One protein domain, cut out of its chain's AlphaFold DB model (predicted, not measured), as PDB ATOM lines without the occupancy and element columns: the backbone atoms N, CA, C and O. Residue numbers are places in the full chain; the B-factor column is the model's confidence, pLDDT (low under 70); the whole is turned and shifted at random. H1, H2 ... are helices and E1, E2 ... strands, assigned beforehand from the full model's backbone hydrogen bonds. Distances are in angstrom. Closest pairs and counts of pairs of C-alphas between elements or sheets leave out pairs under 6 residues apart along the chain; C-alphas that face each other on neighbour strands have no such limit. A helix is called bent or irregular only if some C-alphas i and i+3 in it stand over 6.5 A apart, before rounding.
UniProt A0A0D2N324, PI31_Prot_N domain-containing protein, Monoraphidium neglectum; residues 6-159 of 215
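What this domain is: This is residues 6 to 159 of the 215 residues of the protein "PI31_Prot_N domain-containing protein" of Monoraphidium neglectum (UniProt A0A0D2N324). A twisted sheet of five antiparallel strands, E1 to E5, has two helices packed over the same face: H2, which reaches within 10 A of each of the five strands, and H4, the longest helix, which covers E4 and E5. H1 packs on H2 away from the sheet, and the small H3 follows E5 and also packs on H2. The printed part has 154 residues, with four named helices and five named strands in the order H1 H2 E1 E2 E3 E4 E5 H3 H4; the sheet's order is E1 - E2 - E3 - E4 - E5. The class is mixed, helices and strands. The whole is compact, with a radius of gyration of the C-alphas of 14.8 A, and elongated, spanning 45 by 29 by 28 A.

How they stand to each other: E1, residues 40 to 44, E2, residues 71 to 77, E3, residues 88 to 97, E4, residues 100 to 107, and E5, residues 116 to 121, form a meander, each strand the antiparallel neighbour of the one before. Each two successive strands form a hairpin. E1 and E5 are the edge strands; from edge to edge the strands' lines turn by 74 degrees. Within hydrogen-bond range are N 42 and O 75 at 2.8 A between E1 and E2, N 74 and O 91 at 2.9 A between E2 and E3, N 94 and O 102 at 2.8 A between E3 and E4, and N 103 and O 118 at 2.8 A between E4 and E5. H2, residues 22 to 36, and H4, residues 141 to 156, are on the same face of the sheet, giving two layers, helices over one face of a sheet. H2 is closest to E4 at the C-alphas of Glu 23 and Leu 101, 6.7 A. H4 has a height over the sheet of 9.5 A, lies over E4 and E5, and runs along the strands, at 18 degrees to E4 on the local plane. H4 is only just irregular: C-alphas 151 and 154 are 6.9 A apart, and its line is a rough one. H2 with residues 30 to 34 touches H4 with residues 144 to 148, closest at the C-alphas of Ala 33 and Cys 145, 6.3 A, at a steep tilt of 57 degrees, the same way. H2 is the hub, touching three helices. H1, residues 6 to 15, touches H2, closest at the C-alphas of Val 8 and Ala 32, 5.3 A; the tilt of 69 degrees, opposite ways, is steep, only just short of about perpendicular. H1 is not on the sheet. H3, residues 122 to 125, touches H2, closest at the C-alphas of Ala 122 and Glu 23, 5.2 A, and only grazes the sheet. In H1 and H2 every O i to N i+4 pair is within hydrogen-bond range, in H4 8 of 12 are, and H3 is too short for such a pair.

Where its parts are: E3 is the longest strand, 28.6 A from C-alpha 88 at (-30.263, -30.366, -24.859) to C-alpha 97. E4 measures 23.6 A, E2 20.3 A, E5 16.6 A and E1 11.8 A. H4 measures 22.6 A and ends with C-alpha 156 at (-29.087, -35.663, -32.477). H2 measures 20.6 A, H1 14.4 A and H3 5.5 A. H1 begins with C-alpha 6 at (-5.685, -31.848, -31.445).

The domain as a whole: The two C-alphas farthest apart, those of His 83 and Glu 129, are 46.6 A apart. The printed part has no cut. Two links are long: residues 45 to 70 between E1 and E2, and residues 126 to 140 between H3 and H4. The mean pLDDT of the printed part is 90.9; residues 81 to 83, 110 to 112 and 157 to 159 are under 70.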
ATOM      1  N   SER A   6      -6.399 -33.128 -31.542       95.44
ATOM      2  CA  SER A   6      -5.685 -31.848 -31.445       95.44
ATOM      3  C   SER A   6      -6.567 -30.701 -30.934       95.44
ATOM      4  O   SER A   6      -6.113 -29.916 -30.101       95.44
ATOM      5  N   THR A   7      -7.823 -30.618 -31.384       96.12
ATOM      6  CA  THR A   7      -8.801 -29.627 -30.908       96.12
ATOM      7  C   THR A   7      -9.188 -29.898 -29.458       96.12
ATOM      8  O   THR A   7      -9.199 -28.975 -28.650       96.12
ATOM      9  N   VAL A   8      -9.417 -31.164 -29.099       96.62
ATOM     10  CA  VAL A   8      -9.683 -31.572 -27.710       96.62
ATOM     11  C   VAL A   8      -8.525 -31.170 -26.798       96.62
ATOM     12  O   VAL A   8      -8.744 -30.539 -25.768       96.62
ATOM     13  N   LEU A   9      -7.278 -31.428 -27.203       95.88
ATOM     14  CA  LEU A   9      -6.099 -30.991 -26.450       95.88
ATOM     15  C   LEU A   9      -5.988 -29.468 -26.337       95.88
ATOM     16  O   LEU A   9      -5.516 -28.971 -25.314       95.88
ATOM     17  N   ALA A  10      -6.388 -28.719 -27.364       96.00
ATOM     18  CA  ALA A  10      -6.405 -27.262 -27.297       96.00
ATOM     19  C   ALA A  10      -7.403 -26.764 -26.238       96.00
ATOM     20  O   ALA A  10      -7.039 -25.909 -25.432       96.00
ATOM     21  N   VAL A  11      -8.602 -27.354 -26.176       95.38
ATOM     22  CA  VAL A  11      -9.604 -27.056 -25.137       95.38
ATOM     23  C   VAL A  11      -9.078 -27.429 -23.749       95.38
ATOM     24  O   VAL A  11      -9.122 -26.607 -22.840       95.38
ATOM     25  N   VAL A  12      -8.477 -28.615 -23.598       94.88
ATOM     26  CA  VAL A  12      -7.831 -29.049 -22.344       94.88
ATOM     27  C   VAL A  12      -6.781 -28.045 -21.866       94.88
ATOM     28  O   VAL A  12      -6.729 -27.712 -20.684       94.88
ATOM     29  N   ARG A  13      -5.936 -27.549 -22.775       94.44
ATOM     30  CA  ARG A  13      -4.914 -26.543 -22.446       94.44
ATOM     31  C   ARG A  13      -5.539 -25.210 -22.049       94.44
ATOM     32  O   ARG A  13      -5.053 -24.593 -21.110       94.44
ATOM     33  N   ALA A  14      -6.586 -24.783 -22.751       93.50
ATOM     34  CA  ALA A  14      -7.269 -23.521 -22.488       93.50
ATOM     35  C   ALA A  14      -7.998 -23.520 -21.137       93.50
ATOM     36  O   ALA A  14      -7.960 -22.513 -20.436       93.50
ATOM     37  N   GLY A  15      -8.600 -24.649 -20.751       89.19
ATOM     38  CA  GLY A  15      -9.268 -24.795 -19.457       89.19
ATOM     39  C   GLY A  15      -8.314 -24.777 -18.261       89.19
ATOM     40  O   GLY A  15      -8.745 -24.492 -17.152       89.19
ATOM     41  N   ALA A  16      -7.023 -25.073 -18.474       86.31
ATOM     42  CA  ALA A  16      -5.976 -25.071 -17.444       86.31
ATOM     43  C   ALA A  16      -6.365 -25.823 -16.150       86.31
ATOM     44  O   ALA A  16      -5.953 -25.454 -15.049       86.31
ATOM     45  N   GLN A  17      -7.169 -26.879 -16.289       86.12
ATOM     46  CA  GLN A  17      -7.754 -27.594 -15.163       86.12
ATOM     47  C   GLN A  17      -6.716 -28.435 -14.413       86.12
ATOM     48  O   GLN A  17      -5.785 -28.994 -15.002       86.12
ATOM     49  N   SER A  18      -6.931 -28.576 -13.106       86.00
ATOM     50  CA  SER A  18      -6.261 -29.575 -12.277       86.00
ATOM     51  C   SER A  18      -7.200 -30.760 -12.072       86.00
ATOM     52  O   SER A  18      -8.367 -30.570 -11.735       86.00
ATOM     53  N   PHE A  19      -6.702 -31.977 -12.272       92.75
ATOM     54  CA  PHE A  19      -7.495 -33.199 -12.154       92.75
ATOM     55  C   PHE A  19      -7.143 -33.931 -10.860       92.75
ATOM     56  O   PHE A  19      -5.961 -34.121 -10.568       92.75
ATOM     57  N   ARG A  20      -8.153 -34.372 -10.099       92.50
ATOM     58  CA  ARG A  20      -7.951 -35.187  -8.883       92.50
ATOM     59  C   ARG A  20      -7.450 -36.594  -9.213       92.50
ATOM     60  O   ARG A  20      -6.777 -37.214  -8.397       92.50
ATOM     61  N   GLY A  21      -7.779 -37.088 -10.407       92.94
ATOM     62  CA  GLY A  21      -7.449 -38.430 -10.873       92.94
ATOM     63  C   GLY A  21      -7.629 -38.591 -12.379       92.94
ATOM     64  O   GLY A  21      -7.933 -37.635 -13.098       92.94
ATOM     65  N   ALA A  22      -7.437 -39.818 -12.862       95.88
ATOM     66  CA  ALA A  22      -7.589 -40.139 -14.278       95.88
ATOM     67  C   ALA A  22      -9.047 -39.987 -14.741       95.88
ATOM     68  O   ALA A  22      -9.293 -39.581 -15.872       95.88
ATOM     69  N   GLU A  23     -10.008 -40.281 -13.869       96.56
ATOM     70  CA  GLU A  23     -11.442 -40.179 -14.130       96.56
ATOM     71  C   GLU A  23     -11.857 -38.731 -14.405       96.56
ATOM     72  O   GLU A  23     -12.546 -38.481 -15.394       96.56
ATOM     73  N   ASP A  24     -11.363 -37.780 -13.599       96.12
ATOM     74  CA  ASP A  24     -11.542 -36.344 -13.835       96.12
ATOM     75  C   ASP A  24     -10.990 -35.977 -15.225       96.12
ATOM     76  O   ASP A  24     -11.680 -35.376 -16.046       96.12
ATOM     77  N   ALA A  25      -9.753 -36.377 -15.524       96.69
ATOM     78  CA  ALA A  25      -9.131 -36.053 -16.802       96.69
ATOM     79  C   ALA A  25      -9.946 -36.602 -17.987       96.69
ATOM     80  O   ALA A  25     -10.304 -35.876 -18.912       96.69
ATOM     81  N   VAL A  26     -10.316 -37.881 -17.955       97.81
ATOM     82  CA  VAL A  26     -11.081 -38.491 -19.049       97.81
ATOM     83  C   VAL A  26     -12.464 -37.869 -19.188       97.81
ATOM     84  O   VAL A  26     -12.881 -37.579 -20.309       97.81
ATOM     85  N   MET A  27     -13.146 -37.573 -18.082       97.81
ATOM     86  CA  MET A  27     -14.419 -36.861 -18.123       97.81
ATOM     87  C   MET A  27     -14.271 -35.459 -18.737       97.81
ATOM     88  O   MET A  27     -15.101 -35.047 -19.552       97.81
ATOM     89  N   TYR A  28     -13.195 -34.743 -18.409       97.94
ATOM     90  CA  TYR A  28     -12.913 -33.437 -18.995       97.94
ATOM     91  C   TYR A  28     -12.591 -33.527 -20.492       97.94
ATOM     92  O   TYR A  28     -13.008 -32.672 -21.269       97.94
ATOM     93  N   ALA A  29     -11.909 -34.585 -20.937       98.00
ATOM     94  CA  ALA A  29     -11.691 -34.827 -22.360       98.00
ATOM     95  C   ALA A  29     -12.997 -35.133 -23.113       98.00
ATOM     96  O   ALA A  29     -13.159 -34.675 -24.243       98.00
ATOM     97  N   VAL A  30     -13.956 -35.834 -22.493       98.25
ATOM     98  CA  VAL A  30     -15.306 -36.014 -23.060       98.25
ATOM     99  C   VAL A  30     -16.036 -34.671 -23.166       98.25
ATOM    100  O   VAL A  30     -16.605 -34.367 -24.214       98.25
ATOM    101  N   HIS A  31     -15.976 -33.834 -22.123       97.62
ATOM    102  CA  HIS A  31     -16.488 -32.458 -22.166       97.62
ATOM    103  C   HIS A  31     -15.865 -31.655 -23.320       97.62
ATOM    104  O   HIS A  31     -16.580 -31.095 -24.152       97.62
ATOM    105  N   ALA A  32     -14.537 -31.670 -23.427       97.56
ATOM    106  CA  ALA A  32     -13.797 -30.989 -24.479       97.56
ATOM    107  C   ALA A  32     -14.133 -31.514 -25.885       97.56
ATOM    108  O   ALA A  32     -14.180 -30.730 -26.831       97.56
ATOM    109  N   ALA A  33     -14.404 -32.815 -26.036       97.38
ATOM    110  CA  ALA A  33     -14.866 -33.396 -27.294       97.38
ATOM    111  C   ALA A  33     -16.250 -32.866 -27.696       97.38
ATOM    112  O   ALA A  33     -16.441 -32.500 -28.853       97.38
ATOM    113  N   LEU A  34     -17.188 -32.736 -26.752       96.25
ATOM    114  CA  LEU A  34     -18.499 -32.141 -27.034       96.25
ATOM    115  C   LEU A  34     -18.377 -30.676 -27.473       96.25
ATOM    116  O   LEU A  34     -18.972 -30.304 -28.490       96.25
ATOM    117  N   LEU A  35     -17.558 -29.880 -26.774       96.19
ATOM    118  CA  LEU A  35     -17.268 -28.493 -27.161       96.19
ATOM    119  C   LEU A  35     -16.643 -28.417 -28.561       96.19
ATOM    120  O   LEU A  35     -17.112 -27.671 -29.418       96.19
ATOM    121  N   ALA A  36     -15.628 -29.244 -28.834       94.81
ATOM    122  CA  ALA A  36     -14.972 -29.318 -30.142       94.81
ATOM    123  C   ALA A  36     -15.929 -29.749 -31.269       94.81
ATOM    124  O   ALA A  36     -15.727 -29.386 -32.427       94.81
ATOM    125  N   SER A  37     -16.978 -30.503 -30.939       92.69
ATOM    126  CA  SER A  37     -18.040 -30.900 -31.865       92.69
ATOM    127  C   SER A  37     -19.097 -29.819 -32.121       92.69
ATOM    128  O   SER A  37     -19.957 -30.053 -32.975       92.69
ATOM    129  N   GLY A  38     -19.018 -28.664 -31.447       92.19
ATOM    130  CA  GLY A  38     -19.909 -27.508 -31.627       92.19
ATOM    131  C   GLY A  38     -20.972 -27.334 -30.536       92.19
ATOM    132  O   GLY A  38     -21.830 -26.460 -30.647       92.19
ATOM    133  N   HIS A  39     -20.948 -28.155 -29.485       93.69
ATOM    134  CA  HIS A  39     -21.918 -28.071 -28.393       93.69
ATOM    135  C   HIS A  39     -21.543 -26.963 -27.410       93.69
ATOM    136  O   HIS A  39     -20.369 -26.775 -27.113       93.69
ATOM    137  N   ALA A  40     -22.539 -26.280 -26.848       95.44
ATOM    138  CA  ALA A  40     -22.325 -25.256 -25.825       95.44
ATOM    139  C   ALA A  40     -22.691 -25.799 -24.441       95.44
ATOM    140  O   ALA A  40     -23.769 -26.372 -24.279       95.44
ATOM    141  N   LEU A  41     -21.830 -25.609 -23.440       97.25
ATOM    142  CA  LEU A  41     -22.127 -25.979 -22.054       97.25
ATOM    143  C   LEU A  41     -23.133 -24.985 -21.457       97.25
ATOM    144  O   LEU A  41     -22.887 -23.788 -21.459       97.25
ATOM    145  N   VAL A  42     -24.258 -25.462 -20.926       97.06
ATOM    146  CA  VAL A  42     -25.337 -24.605 -20.382       97.06
ATOM    147  C   VAL A  42     -25.685 -24.907 -18.925       97.06
ATOM    148  O   VAL A  42     -26.491 -24.205 -18.322       97.06
ATOM    149  N   GLY A  43     -25.095 -25.950 -18.342       96.75
ATOM    150  CA  GLY A  43     -25.291 -26.285 -16.937       96.75
ATOM    151  C   GLY A  43     -24.265 -27.286 -16.426       96.75
ATOM    152  O   GLY A  43     -23.794 -28.151 -17.165       96.75
ATOM    153  N   VAL A  44     -23.961 -27.185 -15.135       96.69
ATOM    154  CA  VAL A  44     -23.019 -28.045 -14.404       96.69
ATOM    155  C   VAL A  44     -23.611 -28.482 -13.061       96.69
ATOM    156  O   VAL A  44     -24.377 -27.741 -12.435       96.69
ATOM    157  N   GLY A  45     -23.277 -29.690 -12.612       93.81
ATOM    158  CA  GLY A  45     -23.708 -30.224 -11.318       93.81
ATOM    159  C   GLY A  45     -25.230 -30.186 -11.145       93.81
ATOM    160  O   GLY A  45     -25.977 -30.640 -12.009       93.81
ATOM    161  N   ASP A  46     -25.700 -29.594 -10.048       90.19
ATOM    162  CA  ASP A  46     -27.131 -29.531  -9.716       90.19
ATOM    163  C   ASP A  46     -27.965 -28.675 -10.683       90.19
ATOM    164  O   ASP A  46     -29.190 -28.834 -10.743       90.19
ATOM    165  N   SER A  47     -27.318 -27.787 -11.448       91.50
ATOM    166  CA  SER A  47     -27.975 -26.981 -12.486       91.50
ATOM    167  C   SER A  47     -28.174 -27.748 -13.802       91.50
ATOM    168  O   SER A  47     -29.005 -27.367 -14.624       91.50
ATOM    169  N   ALA A  48     -27.460 -28.861 -13.999       94.19
ATOM    170  CA  ALA A  48     -27.508 -29.664 -15.216       94.19
ATOM    171  C   ALA A  48     -28.703 -30.637 -15.215       94.19
ATOM    172  O   ALA A  48     -28.562 -31.847 -15.025       94.19
ATOM    173  N   LYS A  49     -29.908 -30.102 -15.432       91.38
ATOM    174  CA  LYS A  49     -31.166 -30.865 -15.483       91.38
ATOM    175  C   LYS A  49     -31.891 -30.607 -16.798       91.38
ATOM    176  O   LYS A  49     -31.964 -29.475 -17.248       91.38
ATOM    177  N   LEU A  50     -32.449 -31.655 -17.409       89.25
ATOM    178  CA  LEU A  50     -33.282 -31.507 -18.613       89.25
ATOM    179  C   LEU A  50     -34.644 -30.885 -18.290       89.25
ATOM    180  O   LEU A  50     -35.220 -30.181 -19.115       89.25
ATOM    181  N   GLU A  51     -35.169 -31.160 -17.098       87.06
ATOM    182  CA  GLU A  51     -36.440 -30.612 -16.641       87.06
ATOM    183  C   GLU A  51     -36.329 -29.098 -16.444       87.06
ATOM    184  O   GLU A  51     -35.455 -28.616 -15.726       87.06
ATOM    185  N   GLY A  52     -37.204 -28.346 -17.114       81.75
ATOM    186  CA  GLY A  52     -37.236 -26.885 -17.042       81.75
ATOM    187  C   GLY A  52     -36.123 -26.165 -17.813       81.75
ATOM    188  O   GLY A  52     -36.181 -24.943 -17.930       81.75
ATOM    189  N   ALA A  53     -35.146 -26.880 -18.380       86.62
ATOM    190  CA  ALA A  53     -34.090 -26.258 -19.168       86.62
ATOM    191  C   ALA A  53     -34.597 -25.800 -20.541       86.62
ATOM    192  O   ALA A  53     -35.363 -26.489 -21.222       86.62
ATOM    193  N   GLN A  54     -34.145 -24.617 -20.951       85.25
ATOM    194  CA  GLN A  54     -34.537 -23.998 -22.209       85.25
ATOM    195  C   GLN A  54     -33.457 -24.205 -23.274       85.25
ATOM    196  O   GLN A  54     -32.260 -24.190 -22.988       85.25
ATOM    197  N   SER A  55     -33.873 -24.387 -24.529       81.56
ATOM    198  CA  SER A  55     -32.958 -24.598 -25.660       81.56
ATOM    199  C   SER A  55     -32.137 -23.359 -26.035       81.56
ATOM    200  O   SER A  55     -31.294 -23.448 -26.916       81.56
ATOM    201  N   ASP A  56     -32.390 -22.211 -25.415       85.44
ATOM    202  CA  ASP A  56     -31.701 -20.929 -25.586       85.44
ATOM    203  C   ASP A  56     -30.927 -20.491 -24.327       85.44
ATOM    204  O   ASP A  56     -30.433 -19.367 -24.278       85.44
ATOM    205  N   ALA A  57     -30.781 -21.374 -23.328       89.19
ATOM    206  CA  ALA A  57     -30.031 -21.086 -22.106       89.19
ATOM    207  C   ALA A  57     -28.612 -20.554 -22.413       89.19
ATOM    208  O   ALA A  57     -27.947 -21.087 -23.299       89.19
ATOM    209  N   PRO A  58     -28.105 -19.525 -21.721       91.94
ATOM    210  CA  PRO A  58     -26.775 -18.986 -22.000       91.94
ATOM    211  C   PRO A  58     -25.670 -20.019 -21.737       91.94
ATOM    212  O   PRO A  58     -25.848 -20.955 -20.958       91.94
ATOM    213  N   GLU A  59     -24.525 -19.847 -22.400       95.44
ATOM    214  CA  GLU A  59     -23.339 -20.654 -22.109       95.44
ATOM    215  C   GLU A  59     -22.803 -20.328 -20.711       95.44
ATOM    216  O   GLU A  59     -22.817 -19.171 -20.280       95.44
ATOM    217  N   VAL A  60     -22.350 -21.356 -19.999       96.00
ATOM    218  CA  VAL A  60     -21.799 -21.238 -18.648       96.00
ATOM    219  C   VAL A  60     -20.349 -21.696 -18.623       96.00
ATOM    220  O   VAL A  60     -19.909 -22.488 -19.452       96.00
ATOM    221  N   GLN A  61     -19.605 -21.209 -17.634       93.38
ATOM    222  CA  GLN A  61     -18.266 -21.717 -17.355       93.38
ATOM    223  C   GLN A  61     -18.337 -23.128 -16.763       93.38
ATOM    224  O   GLN A  61     -19.314 -23.502 -16.114       93.38
ATOM    225  N   ASP A  62     -17.258 -23.886 -16.918       91.25
ATOM    226  CA  ASP A  62     -17.093 -25.232 -16.368       91.25
ATOM    227  C   ASP A  62     -16.794 -25.238 -14.854       91.25
ATOM    228  O   ASP A  62     -16.489 -26.275 -14.283       91.25
ATOM    229  N   SER A  63     -16.915 -24.111 -14.147       92.56
ATOM    230  CA  SER A  63     -16.604 -24.024 -12.712       92.56
ATOM    231  C   SER A  63     -17.416 -25.011 -11.863       92.56
ATOM    232  O   SER A  63     -18.644 -25.037 -11.918       92.56
ATOM    233  N   GLY A  64     -16.731 -25.804 -11.033       91.00
ATOM    234  CA  GLY A  64     -17.368 -26.778 -10.137       91.00
ATOM    235  C   GLY A  64     -17.908 -28.035 -10.831       91.00
ATOM    236  O   GLY A  64     -18.636 -28.804 -10.204       91.00
ATOM    237  N   TRP A  65     -17.550 -28.275 -12.097       95.00
ATOM    238  CA  TRP A  65     -17.992 -29.443 -12.870       95.00
ATOM    239  C   TRP A  65     -17.684 -30.798 -12.207       95.00
ATOM    240  O   TRP A  65     -18.425 -31.762 -12.405       95.00
ATOM    241  N   ASN A  66     -16.614 -30.860 -11.412       94.75
ATOM    242  CA  ASN A  66     -16.148 -32.035 -10.681       94.75
ATOM    243  C   ASN A  66     -16.337 -31.903  -9.157       94.75
ATOM    244  O   ASN A  66     -15.600 -32.514  -8.395       94.75
ATOM    245  N   ALA A  67     -17.303 -31.108  -8.678       93.19
ATOM    246  CA  ALA A  67     -17.501 -30.905  -7.236       93.19
ATOM    247  C   ALA A  67     -17.877 -32.189  -6.467       93.19
ATOM    248  O   ALA A  67     -17.580 -32.294  -5.279       93.19
ATOM    249  N   ALA A  68     -18.526 -33.155  -7.122       92.94
ATOM    250  CA  ALA A  68     -18.769 -34.480  -6.556       92.94
ATOM    251  C   ALA A  68     -17.610 -35.434  -6.895       92.94
ATOM    252  O   ALA A  68     -17.011 -35.351  -7.969       92.94
ATOM    253  N   ASP A  69     -17.277 -36.329  -5.967       90.00
ATOM    254  CA  ASP A  69     -16.153 -37.266  -6.121       90.00
ATOM    255  C   ASP A  69     -16.511 -38.485  -6.983       90.00
ATOM    256  O   ASP A  69     -15.652 -39.044  -7.662       90.00
ATOM    257  N   ASP A  70     -17.778 -38.899  -6.975       94.19
ATOM    258  CA  ASP A  70     -18.254 -40.145  -7.580       94.19
ATOM    259  C   ASP A  70     -19.035 -39.942  -8.886       94.19
ATOM    260  O   ASP A  70     -19.344 -40.908  -9.590       94.19
ATOM    261  N   ARG A  71     -19.374 -38.693  -9.223       95.88
ATOM    262  CA  ARG A  71     -20.238 -38.386 -10.362       95.88
ATOM    263  C   ARG A  71     -19.958 -37.038 -11.003       95.88
ATOM    264  O   ARG A  71     -19.584 -36.069 -10.350       95.88
ATOM    265  N   TYR A  72     -20.302 -36.962 -12.278       97.81
ATOM    266  CA  TYR A  72     -20.250 -35.754 -13.089       97.81
ATOM    267  C   TYR A  72     -21.611 -35.532 -13.731       97.81
ATOM    268  O   TYR A  72     -22.288 -36.487 -14.117       97.81
ATOM    269  N   THR A  73     -22.048 -34.283 -13.842       97.81
ATOM    270  CA  THR A  73     -23.309 -33.946 -14.514       97.81
ATOM    271  C   THR A  73     -23.135 -32.634 -15.258       97.81
ATOM    272  O   THR A  73     -22.834 -31.605 -14.656       97.81
ATOM    273  N   LEU A  74     -23.286 -32.692 -16.576       98.19
ATOM    274  CA  LEU A  74     -23.062 -31.584 -17.495       98.19
ATOM    275  C   LEU A  74     -24.218 -31.541 -18.489       98.19
ATOM    276  O   LEU A  74     -24.628 -32.573 -19.021       98.19
ATOM    277  N   LEU A  75     -24.751 -30.353 -18.733       97.31
ATOM    278  CA  LEU A  75     -25.828 -30.136 -19.684       97.31
ATOM    279  C   LEU A  75     -25.304 -29.289 -20.833       97.31
ATOM    280  O   LEU A  75     -24.733 -28.223 -20.613       97.31
ATOM    281  N   TYR A  76     -25.539 -29.751 -22.052       96.25
ATOM    282  CA  TYR A  76     -25.127 -29.070 -23.266       96.25
ATOM    283  C   TYR A  76     -26.328 -28.701 -24.107       96.25
ATOM    284  O   TYR A  76     -27.341 -29.392 -24.099       96.25
ATOM    285  N   ARG A  77     -26.176 -27.654 -24.904       93.75
ATOM    286  CA  ARG A  77     -27.005 -27.397 -26.070       93.75
ATOM    287  C   ARG A  77     -26.274 -27.896 -27.311       93.75
ATOM    288  O   ARG A  77     -25.115 -27.545 -27.525       93.75
ATOM    289  N   SER A  78     -26.959 -28.687 -28.128       89.75
ATOM    290  CA  SER A  78     -26.460 -29.129 -29.423       89.75
ATOM    291  C   SER A  78     -26.415 -27.986 -30.420       89.75
ATOM    292  O   SER A  78     -27.265 -27.091 -30.415       89.75
ATOM    293  N   GLU A  79     -25.449 -28.060 -31.326       80.94
ATOM    294  CA  GLU A  79     -25.474 -27.226 -32.515       80.94
ATOM    295  C   GLU A  79     -26.698 -27.626 -33.362       80.94
ATOM    296  O   GLU A  79     -26.926 -28.819 -33.598       80.94
ATOM    297  N   PRO A  80     -27.551 -26.681 -33.782       70.81
ATOM    298  CA  PRO A  80     -28.677 -27.011 -34.638       70.81
ATOM    299  C   PRO A  80     -28.169 -27.443 -36.017       70.81
ATOM    300  O   PRO A  80     -27.550 -26.663 -36.740       70.81
ATOM    301  N   ALA A  81     -28.482 -28.673 -36.430       69.69
ATOM    302  CA  ALA A  81     -28.339 -29.055 -37.829       69.69
ATOM    303  C   ALA A  81     -29.338 -28.252 -38.679       69.69
ATOM    304  O   ALA A  81     -30.412 -27.873 -38.195       69.69
ATOM    305  N   ALA A  82     -29.009 -28.009 -39.951       64.06
ATOM    306  CA  ALA A  82     -29.847 -27.221 -40.853       64.06
ATOM    307  C   ALA A  82     -31.320 -27.675 -40.791       64.06
ATOM    308  O   ALA A  82     -31.627 -28.838 -41.054       64.06
ATOM    309  N   HIS A  83     -32.222 -26.740 -40.473       60.88
ATOM    310  CA  HIS A  83     -33.673 -26.956 -40.347       60.88
ATOM    311  C   HIS A  83     -34.126 -27.812 -39.144       60.88
ATOM    312  O   HIS A  83     -35.268 -28.271 -39.113       60.88
ATOM    313  N   THR A  84     -33.281 -27.992 -38.124       72.38
ATOM    314  CA  THR A  84     -33.648 -28.640 -36.852       72.38
ATOM    315  C   THR A  84     -33.447 -27.693 -35.672       72.38
ATOM    316  O   THR A  84     -32.578 -26.824 -35.699       72.38
ATOM    317  N   ARG A  85     -34.273 -27.828 -34.627       76.12
ATOM    318  CA  ARG A  85     -34.056 -27.091 -33.373       76.12
ATOM    319  C   ARG A  85     -32.884 -27.705 -32.611       76.12
ATOM    320  O   ARG A  85     -32.733 -28.926 -32.608       76.12
ATOM    321  N   ALA A  86     -32.122 -26.853 -31.930       83.75
ATOM    322  CA  ALA A  86     -31.120 -27.285 -30.967       83.75
ATOM    323  C   ALA A  86     -31.768 -28.167 -29.890       83.75
ATOM    324  O   ALA A  86     -32.887 -27.899 -29.436       83.75
ATOM    325  N   ARG A  87     -31.067 -29.226 -29.498       87.38
ATOM    326  CA  ARG A  87     -31.468 -30.134 -28.422       87.38
ATOM    327  C   ARG A  87     -30.614 -29.862 -27.202       87.38
ATOM    328  O   ARG A  87     -29.521 -29.321 -27.315       87.38
ATOM    329  N   LEU A  88     -31.097 -30.269 -26.041       92.31
ATOM    330  CA  LEU A  88     -30.263 -30.366 -24.859       92.31
ATOM    331  C   LEU A  88     -29.707 -31.784 -24.757       92.31
ATOM    332  O   LEU A  88     -30.444 -32.743 -24.973       92.31
ATOM    333  N   LEU A  89     -28.427 -31.913 -24.432       94.38
ATOM    334  CA  LEU A  89     -27.755 -33.181 -24.180       94.38
ATOM    335  C   LEU A  89     -27.295 -33.218 -22.724       94.38
ATOM    336  O   LEU A  89     -26.502 -32.382 -22.296       94.38
ATOM    337  N   LEU A  90     -27.795 -34.180 -21.957       95.94
ATOM    338  CA  LEU A  90     -27.389 -34.430 -20.584       95.94
ATOM    339  C   LEU A  90     -26.308 -35.501 -20.565       95.94
ATOM    340  O   LEU A  90     -26.576 -36.666 -20.857       95.94
ATOM    341  N   LEU A  91     -25.103 -35.096 -20.190       97.94
ATOM    342  CA  LEU A  91     -23.966 -35.967 -19.968       97.94
ATOM    343  C   LEU A  91     -23.854 -36.256 -18.469       97.94
ATOM    344  O   LEU A  91     -23.756 -35.335 -17.653       97.94
ATOM    345  N   LYS A  92     -23.828 -37.534 -18.103       97.88
ATOM    346  CA  LYS A  92     -23.493 -37.979 -16.750       97.88
ATOM    347  C   LYS A  92     -22.316 -38.929 -16.800       97.88
ATOM    348  O   LYS A  92     -22.273 -39.780 -17.676       97.88
ATOM    349  N   GLY A  93     -21.398 -38.800 -15.855       98.12
ATOM    350  CA  GLY A  93     -20.350 -39.787 -15.612       98.12
ATOM    351  C   GLY A  93     -20.498 -40.341 -14.202       98.12
ATOM    352  O   GLY A  93     -20.803 -39.574 -13.292       98.12
ATOM    353  N   LEU A  94     -20.302 -41.643 -14.026       98.06
ATOM    354  CA  LEU A  94     -20.296 -42.323 -12.732       98.06
ATOM    355  C   LEU A  94     -18.989 -43.089 -12.569       98.06
ATOM    356  O   LEU A  94     -18.638 -43.914 -13.416       98.06
ATOM    357  N   VAL A  95     -18.273 -42.801 -11.485       97.19
ATOM    358  CA  VAL A  95     -17.026 -43.479 -11.132       97.19
ATOM    359  C   VAL A  95     -17.369 -44.814 -10.482       97.19
ATOM    360  O   VAL A  95     -18.012 -44.864  -9.439       97.19
ATOM    361  N   MET A  96     -16.909 -45.904 -11.092       95.56
ATOM    362  CA  MET A  96     -17.143 -47.268 -10.601       95.56
ATOM    363  C   MET A  96     -15.964 -47.808  -9.776       95.56
ATOM    364  O   MET A  96     -16.005 -48.934  -9.285       95.56
ATOM    365  N   GLY A  97     -14.917 -46.996  -9.605       90.19
ATOM    366  CA  GLY A  97     -13.675 -47.362  -8.932       90.19
ATOM    367  C   GLY A  97     -12.674 -48.057  -9.858       90.19
ATOM    368  O   GLY A  97     -13.002 -48.527 -10.946       90.19
ATOM    369  N   GLY A  98     -11.407 -48.092  -9.435       89.31
ATOM    370  CA  GLY A  98     -10.337 -48.778 -10.168       89.31
ATOM    371  C   GLY A  98     -10.034 -48.210 -11.560       89.31
ATOM    372  O   GLY A  98      -9.507 -48.946 -12.394       89.31
ATOM    373  N   GLY A  99     -10.359 -46.940 -11.826       91.19
ATOM    374  CA  GLY A  99     -10.234 -46.322 -13.146       91.19
ATOM    375  C   GLY A  99     -11.468 -46.471 -14.039       91.19
ATOM    376  O   GLY A  99     -11.495 -45.871 -15.106       91.19
ATOM    377  N   ALA A 100     -12.483 -47.248 -13.654       96.62
ATOM    378  CA  ALA A 100     -13.665 -47.453 -14.487       96.62
ATOM    379  C   ALA A 100     -14.658 -46.283 -14.370       96.62
ATOM    380  O   ALA A 100     -15.018 -45.855 -13.270       96.62
ATOM    381  N   LEU A 101     -15.134 -45.803 -15.519       97.44
ATOM    382  CA  LEU A 101     -16.092 -44.712 -15.648       97.44
ATOM    383  C   LEU A 101     -17.229 -45.134 -16.586       97.44
ATOM    384  O   LEU A 101     -16.987 -45.511 -17.731       97.44
ATOM    385  N   VAL A 102     -18.473 -45.031 -16.120       98.19
ATOM    386  CA  VAL A 102     -19.662 -45.196 -16.968       98.19
ATOM    387  C   VAL A 102     -20.176 -43.815 -17.330       98.19
ATOM    388  O   VAL A 102     -20.592 -43.052 -16.459       98.19
ATOM    389  N   VAL A 103     -20.146 -43.484 -18.616       98.19
ATOM    390  CA  VAL A 103     -20.604 -42.199 -19.135       98.19
ATOM    391  C   VAL A 103     -21.879 -42.404 -19.938       98.19
ATOM    392  O   VAL A 103     -21.909 -43.173 -20.893       98.19
ATOM    393  N   THR A 104     -22.939 -41.694 -19.571       97.06
ATOM    394  CA  THR A 104     -24.227 -41.726 -20.266       97.06
ATOM    395  C   THR A 104     -24.523 -40.377 -20.899       97.06
ATOM    396  O   THR A 104     -24.352 -39.347 -20.243       97.06
ATOM    397  N   LEU A 105     -25.029 -40.377 -22.128       95.56
ATOM    398  CA  LEU A 105     -25.457 -39.183 -22.845       95.56
ATOM    399  C   LEU A 105     -26.917 -39.341 -23.281       95.56
ATOM    400  O   LEU A 105     -27.260 -40.289 -23.981       95.56
ATOM    401  N   ALA A 106     -27.781 -38.418 -22.866       92.88
ATOM    402  CA  ALA A 106     -29.214 -38.437 -23.169       92.88
ATOM    403  C   ALA A 106     -29.657 -37.117 -23.810       92.88
ATOM    404  O   ALA A 106     -29.148 -36.063 -23.446       92.88
ATOM    405  N   ALA A 107     -30.627 -37.148 -24.725       90.06
ATOM    406  CA  ALA A 107     -31.155 -35.945 -25.375       90.06
ATOM    407  C   ALA A 107     -32.515 -35.503 -24.806       90.06
ATOM    408  O   ALA A 107     -33.347 -36.326 -24.424       90.06
ATOM    409  N   SER A 108     -32.797 -34.197 -24.827       85.06
ATOM    410  CA  SER A 108     -34.149 -33.669 -24.634       85.06
ATOM    411  C   SER A 108     -35.005 -33.996 -25.868       85.06
ATOM    412  O   SER A 108     -35.001 -33.231 -26.835       85.06
ATOM    413  N   ARG A 109     -35.773 -35.095 -25.818       75.88
ATOM    414  CA  ARG A 109     -36.685 -35.599 -26.880       75.88
ATOM    415  C   ARG A 109     -35.958 -36.185 -28.108       75.88
ATOM    416  O   ARG A 109     -34.873 -35.713 -28.448       75.88
ATOM    417  N   PRO A 110     -36.542 -37.169 -28.829       62.53
ATOM    418  CA  PRO A 110     -37.921 -37.689 -28.816       62.53
ATOM    419  C   PRO A 110     -38.133 -38.875 -27.863       62.53
ATOM    420  O   PRO A 110     -37.180 -39.550 -27.489       62.53
ATOM    421  N   GLU A 111     -39.385 -39.122 -27.459       65.12
ATOM    422  CA  GLU A 111     -39.764 -40.356 -26.752       65.12
ATOM    423  C   GLU A 111     -39.197 -41.590 -27.474       65.12
ATOM    424  O   GLU A 111     -39.235 -41.666 -28.704       65.12
ATOM    425  N   GLY A 112     -38.659 -42.545 -26.712       68.75
ATOM    426  CA  GLY A 112     -38.133 -43.805 -27.245       68.75
ATOM    427  C   GLY A 112     -36.691 -43.770 -27.769       68.75
ATOM    428  O   GLY A 112     -36.261 -44.755 -28.365       68.75
ATOM    429  N   VAL A 113     -35.934 -42.682 -27.569       81.88
ATOM    430  CA  VAL A 113     -34.475 -42.688 -27.797       81.88
ATOM    431  C   VAL A 113     -33.754 -43.062 -26.508       81.88
ATOM    432  O   VAL A 113     -33.794 -42.319 -25.528       81.88
ATOM    433  N   GLU A 114     -33.087 -44.213 -26.536       87.75
ATOM    434  CA  GLU A 114     -32.240 -44.678 -25.441       87.75
ATOM    435  C   GLU A 114     -31.008 -43.772 -25.267       87.75
ATOM    436  O   GLU A 114     -30.422 -43.330 -26.266       87.75
ATOM    437  N   PRO A 115     -30.580 -43.497 -24.021       91.75
ATOM    438  CA  PRO A 115     -29.299 -42.858 -23.761       91.75
ATOM    439  C   PRO A 115     -28.145 -43.670 -24.355       91.75
ATOM    440  O   PRO A 115     -28.105 -44.895 -24.248       91.75
ATOM    441  N   ALA A 116     -27.159 -42.986 -24.929       94.12
ATOM    442  CA  ALA A 116     -25.904 -43.630 -25.282       94.12
ATOM    443  C   ALA A 116     -25.107 -43.906 -24.002       94.12
ATOM    444  O   ALA A 116     -24.984 -43.025 -23.151       94.12
ATOM    445  N   VAL A 117     -24.556 -45.113 -23.876       95.88
ATOM    446  CA  VAL A 117     -23.730 -45.529 -22.737       95.88
ATOM    447  C   VAL A 117     -22.329 -45.853 -23.239       95.88
ATOM    448  O   VAL A 117     -22.165 -46.573 -24.221       95.88
ATOM    449  N   MET A 118     -21.323 -45.306 -22.569       97.38
ATOM    450  CA  MET A 118     -19.908 -45.521 -22.842       97.38
ATOM    451  C   MET A 118     -19.244 -46.017 -21.561       97.38
ATOM    452  O   MET A 118     -19.266 -45.334 -20.539       97.38
ATOM    453  N   GLU A 119     -18.636 -47.193 -21.620       97.56
ATOM    454  CA  GLU A 119     -17.812 -47.724 -20.537       97.56
ATOM    455  C   GLU A 119     -16.347 -47.423 -20.853       97.56
ATOM    456  O   GLU A 119     -15.812 -47.862 -21.873       97.56
ATOM    457  N   LEU A 120     -15.706 -46.624 -20.004       97.75
ATOM    458  CA  LEU A 120     -14.353 -46.129 -20.213       97.75
ATOM    459  C   LEU A 120     -13.438 -46.623 -19.088       97.75
ATOM    460  O   LEU A 120     -13.780 -46.521 -17.912       97.75
ATOM    461  N   ASP A 121     -12.244 -47.100 -19.441       97.75
ATOM    462  CA  ASP A 121     -11.137 -47.230 -18.487       97.75
ATOM    463  C   ASP A 121     -10.306 -45.951 -18.550       97.75
ATOM    464  O   ASP A 121      -9.604 -45.693 -19.530       97.75
ATOM    465  N   ALA A 122     -10.374 -45.136 -17.504       97.12
ATOM    466  CA  ALA A 122      -9.695 -43.856 -17.439       97.12
ATOM    467  C   ALA A 122      -8.176 -43.993 -17.615       97.12
ATOM    468  O   ALA A 122      -7.536 -43.171 -18.275       97.12
ATOM    469  N   ARG A 123      -7.598 -45.092 -17.120       96.12
ATOM    470  CA  ARG A 123      -6.163 -45.368 -17.248       96.12
ATOM    471  C   ARG A 123      -5.792 -45.604 -18.702       96.12
ATOM    472  O   ARG A 123      -4.669 -45.318 -19.087       96.12
ATOM    473  N   LYS A 124      -6.701 -46.076 -19.557       97.50
ATOM    474  CA  LYS A 124      -6.418 -46.236 -20.990       97.50
ATOM    475  C   LYS A 124      -6.132 -44.904 -21.680       97.50
ATOM    476  O   LYS A 124      -5.360 -44.897 -22.635       97.50
ATOM    477  N   TYR A 125      -6.701 -43.804 -21.190       97.62
ATOM    478  CA  TYR A 125      -6.655 -42.498 -21.851       97.62
ATOM    479  C   TYR A 125      -5.854 -41.439 -21.090       97.62
ATOM    480  O   TYR A 125      -5.530 -40.400 -21.664       97.62
ATOM    481  N   TYR A 126      -5.503 -41.693 -19.829       97.12
ATOM    482  CA  TYR A 126      -4.731 -40.765 -19.012       97.12
ATOM    483  C   TYR A 126      -3.660 -41.482 -18.189       97.12
ATOM    484  O   TYR A 126      -3.931 -42.478 -17.517       97.12
ATOM    485  N   ASP A 127      -2.442 -40.949 -18.240       95.50
ATOM    486  CA  ASP A 127      -1.286 -41.395 -17.472       95.50
ATOM    487  C   ASP A 127      -0.808 -40.255 -16.557       95.50
ATOM    488  O   ASP A 127      -0.195 -39.305 -17.052       95.50
ATOM    489  N   PRO A 128      -1.072 -40.309 -15.238       89.62
ATOM    490  CA  PRO A 128      -0.670 -39.262 -14.296       89.62
ATOM    491  C   PRO A 128       0.829 -38.926 -14.332       89.62
ATOM    492  O   PRO A 128       1.200 -37.773 -14.113       89.62
ATOM    493  N   GLU A 129       1.671 -39.898 -14.688       91.44
ATOM    494  CA  GLU A 129       3.127 -39.751 -14.759       91.44
ATOM    495  C   GLU A 129       3.616 -39.375 -16.171       91.44
ATOM    496  O   GLU A 129       4.806 -39.162 -16.396       91.44
ATOM    497  N   GLY A 130       2.702 -39.234 -17.138       87.69
ATOM    498  CA  GLY A 130       2.992 -39.018 -18.560       87.69
ATOM    499  C   GLY A 130       3.559 -37.641 -18.935       87.69
ATOM    500  O   GLY A 130       3.686 -37.334 -20.118       87.69
ATOM    501  N   GLY A 131       3.890 -36.785 -17.964       88.38
ATOM    502  CA  GLY A 131       4.535 -35.494 -18.215       88.38
ATOM    503  C   GLY A 131       4.196 -34.404 -17.193       88.38
ATOM    504  O   GLY A 131       3.392 -34.618 -16.286       88.38
ATOM    505  N   PRO A 132       4.803 -33.210 -17.314       85.31
ATOM    506  CA  PRO A 132       4.578 -32.106 -16.377       85.31
ATOM    507  C   PRO A 132       3.214 -31.417 -16.535       85.31
ATOM    508  O   PRO A 132       2.678 -30.915 -15.551       85.31
ATOM    509  N   ALA A 133       2.639 -31.386 -17.743       87.19
ATOM    510  CA  ALA A 133       1.362 -30.719 -18.007       87.19
ATOM    511  C   ALA A 133       0.224 -31.722 -18.238       87.19
ATOM    512  O   ALA A 133       0.408 -32.735 -18.909       87.19
ATOM    513  N   ALA A 134      -0.988 -31.392 -17.780       86.19
ATOM    514  CA  ALA A 134      -2.158 -32.264 -17.910       86.19
ATOM    515  C   ALA A 134      -2.435 -32.697 -19.363       86.19
ATOM    516  O   ALA A 134      -2.729 -33.859 -19.614       86.19
ATOM    517  N   ALA A 135      -2.257 -31.798 -20.333       90.12
ATOM    518  CA  ALA A 135      -2.435 -32.102 -21.754       90.12
ATOM    519  C   ALA A 135      -1.444 -33.151 -22.302       90.12
ATOM    520  O   ALA A 135      -1.758 -33.827 -23.274       90.12
ATOM    521  N   GLN A 136      -0.251 -33.279 -21.713       91.38
ATOM    522  CA  GLN A 136       0.770 -34.252 -22.138       91.38
ATOM    523  C   GLN A 136       0.517 -35.651 -21.566       91.38
ATOM    524  O   GLN A 136       1.024 -36.629 -22.097       91.38
ATOM    525  N   ARG A 137      -0.288 -35.734 -20.503       95.25
ATOM    526  CA  ARG A 137      -0.657 -36.973 -19.813       95.25
ATOM    527  C   ARG A 137      -1.787 -37.736 -20.502       95.25
ATOM    528  O   ARG A 137      -2.057 -38.879 -20.147       95.25
ATOM    529  N   TYR A 138      -2.453 -37.126 -21.482       96.75
ATOM    530  CA  TYR A 138      -3.450 -37.821 -22.289       96.75
ATOM    531  C   TYR A 138      -2.800 -38.728 -23.330       96.75
ATOM    532  O   TYR A 138      -1.802 -38.380 -23.957       96.75
ATOM    533  N   ARG A 139      -3.441 -39.869 -23.567       96.50
ATOM    534  CA  ARG A 139      -3.076 -40.861 -24.580       96.50
ATOM    535  C   ARG A 139      -4.330 -41.410 -25.252       96.50
ATOM    536  O   ARG A 139      -5.424 -41.291 -24.706       96.50
ATOM    537  N   ASN A 140      -4.177 -42.018 -26.428       96.88
ATOM    538  CA  ASN A 140      -5.278 -42.646 -27.172       96.88
ATOM    539  C   ASN A 140      -6.495 -41.715 -27.377       96.88
ATOM    540  O   ASN A 140      -7.645 -42.159 -27.358       96.88
ATOM    541  N   LEU A 141      -6.266 -40.406 -27.537       96.62
ATOM    542  CA  LEU A 141      -7.350 -39.423 -27.620       96.62
ATOM    543  C   LEU A 141      -8.163 -39.560 -28.902       96.62
ATOM    544  O   LEU A 141      -9.353 -39.273 -28.892       96.62
ATOM    545  N   GLU A 142      -7.551 -40.011 -29.990       97.12
ATOM    546  CA  GLU A 142      -8.238 -40.300 -31.246       97.12
ATOM    547  C   GLU A 142      -9.321 -41.362 -31.041       97.12
ATOM    548  O   GLU A 142     -10.437 -41.238 -31.555       97.12
ATOM    549  N   GLU A 143      -9.010 -42.382 -30.241       97.38
ATOM    550  CA  GLU A 143      -9.962 -43.422 -29.879       97.38
ATOM    551  C   GLU A 143     -11.061 -42.868 -28.969       97.38
ATOM    552  O   GLU A 143     -12.237 -43.089 -29.253       97.38
ATOM    553  N   LEU A 144     -10.714 -42.091 -27.935       97.69
ATOM    554  CA  LEU A 144     -11.713 -41.458 -27.064       97.69
ATOM    555  C   LEU A 144     -12.673 -40.560 -27.862       97.69
ATOM    556  O   LEU A 144     -13.887 -40.651 -27.696       97.69
ATOM    557  N   CYS A 145     -12.143 -39.736 -28.771       96.75
ATOM    558  CA  CYS A 145     -12.948 -38.888 -29.652       96.75
ATOM    559  C   CYS A 145     -13.887 -39.724 -30.526       96.75
ATOM    560  O   CYS A 145     -15.042 -39.352 -30.699       96.75
ATOM    561  N   SER A 146     -13.414 -40.862 -31.041       96.12
ATOM    562  CA  SER A 146     -14.229 -41.763 -31.864       96.12
ATOM    563  C   SER A 146     -15.368 -42.401 -31.063       96.12
ATOM    564  O   SER A 146     -16.476 -42.531 -31.579       96.12
ATOM    565  N   VAL A 147     -15.125 -42.755 -29.794       96.56
ATOM    566  CA  VAL A 147     -16.160 -43.272 -28.883       96.56
ATOM    567  C   VAL A 147     -17.238 -42.213 -28.624       96.56
ATOM    568  O   VAL A 147     -18.425 -42.505 -28.770       96.56
ATOM    569  N   VAL A 148     -16.842 -40.972 -28.317       95.94
ATOM    570  CA  VAL A 148     -17.788 -39.860 -28.102       95.94
ATOM    571  C   VAL A 148     -18.561 -39.529 -29.383       95.94
ATOM    572  O   VAL A 148     -19.775 -39.353 -29.346       95.94
ATOM    573  N   GLU A 149     -17.883 -39.488 -30.532       93.12
ATOM    574  CA  GLU A 149     -18.506 -39.224 -31.833       93.12
ATOM    575  C   GLU A 149     -19.540 -40.295 -32.197       93.12
ATOM    576  O   GLU A 149     -20.610 -39.959 -32.698       93.12
ATOM    577  N   ALA A 150     -19.275 -41.572 -31.908       92.69
ATOM    578  CA  ALA A 150     -20.223 -42.653 -32.172       92.69
ATOM    579  C   ALA A 150     -21.502 -42.557 -31.316       92.69
ATOM    580  O   ALA A 150     -22.558 -43.033 -31.738       92.69
ATOM    581  N   ALA A 151     -21.430 -41.919 -30.142       92.25
ATOM    582  CA  ALA A 151     -22.556 -41.764 -29.222       92.25
ATOM    583  C   ALA A 151     -23.551 -40.656 -29.631       92.25
ATOM    584  O   ALA A 151     -24.704 -40.682 -29.201       92.25
ATOM    585  N   LEU A 152     -23.140 -39.688 -30.459       89.94
ATOM    586  CA  LEU A 152     -23.937 -38.494 -30.787       89.94
ATOM    587  C   LEU A 152     -25.067 -38.711 -31.821       89.94
ATOM    588  O   LEU A 152     -26.191 -38.267 -31.563       89.94
ATOM    589  N   PRO A 153     -24.859 -39.396 -32.967       86.75
ATOM    590  CA  PRO A 153     -25.848 -39.448 -34.046       86.75
ATOM    591  C   PRO A 153     -27.249 -39.958 -33.658       86.75
ATOM    592  O   PRO A 153     -28.232 -39.391 -34.158       86.75
ATOM    593  N   PRO A 154     -27.399 -40.986 -32.791       83.44
ATOM    594  CA  PRO A 154     -28.719 -41.429 -32.335       83.44
ATOM    595  C   PRO A 154     -29.478 -40.336 -31.567       83.44
ATOM    596  O   PRO A 154     -30.693 -40.203 -31.710       83.44
ATOM    597  N   LEU A 155     -28.751 -39.518 -30.804       84.50
ATOM    598  CA  LEU A 155     -29.283 -38.505 -29.890       84.50
ATOM    599  C   LEU A 155     -29.619 -37.189 -30.599       84.50
ATOM    600  O   LEU A 155     -30.587 -36.512 -30.253       84.50
ATOM    601  N   GLU A 156     -28.865 -36.851 -31.642       77.50
ATOM    602  CA  GLU A 156     -29.087 -35.663 -32.477       77.50
ATOM    603  C   GLU A 156     -30.168 -35.884 -33.548       77.50
ATOM    604  O   GLU A 156     -30.657 -34.941 -34.171       77.50
ATOM    605  N   GLY A 157     -30.636 -37.127 -33.710       65.25
ATOM    606  CA  GLY A 157     -31.742 -37.473 -34.598       65.25
ATOM    607  C   GLY A 157     -31.370 -37.429 -36.072       65.25
ATOM    608  O   GLY A 157     -32.202 -37.062 -36.906       65.25
ATOM    609  N   GLY A 158     -30.144 -37.839 -36.406       54.94
ATOM    610  CA  GLY A 158     -29.764 -38.067 -37.790       54.94
ATOM    611  C   GLY A 158     -30.763 -39.014 -38.462       54.94
ATOM    612  O   GLY A 158     -30.955 -40.150 -38.031       54.94
ATOM    613  N   ALA A 159     -31.389 -38.567 -39.556       48.22
ATOM    614  CA  ALA A 159     -32.365 -39.338 -40.338       48.22
ATOM    615  C   ALA A 159     -31.838 -40.710 -40.832       48.22
ATOM    616  O   ALA A 159     -32.613 -41.542 -41.306       48.22
TER     617      ALA A 159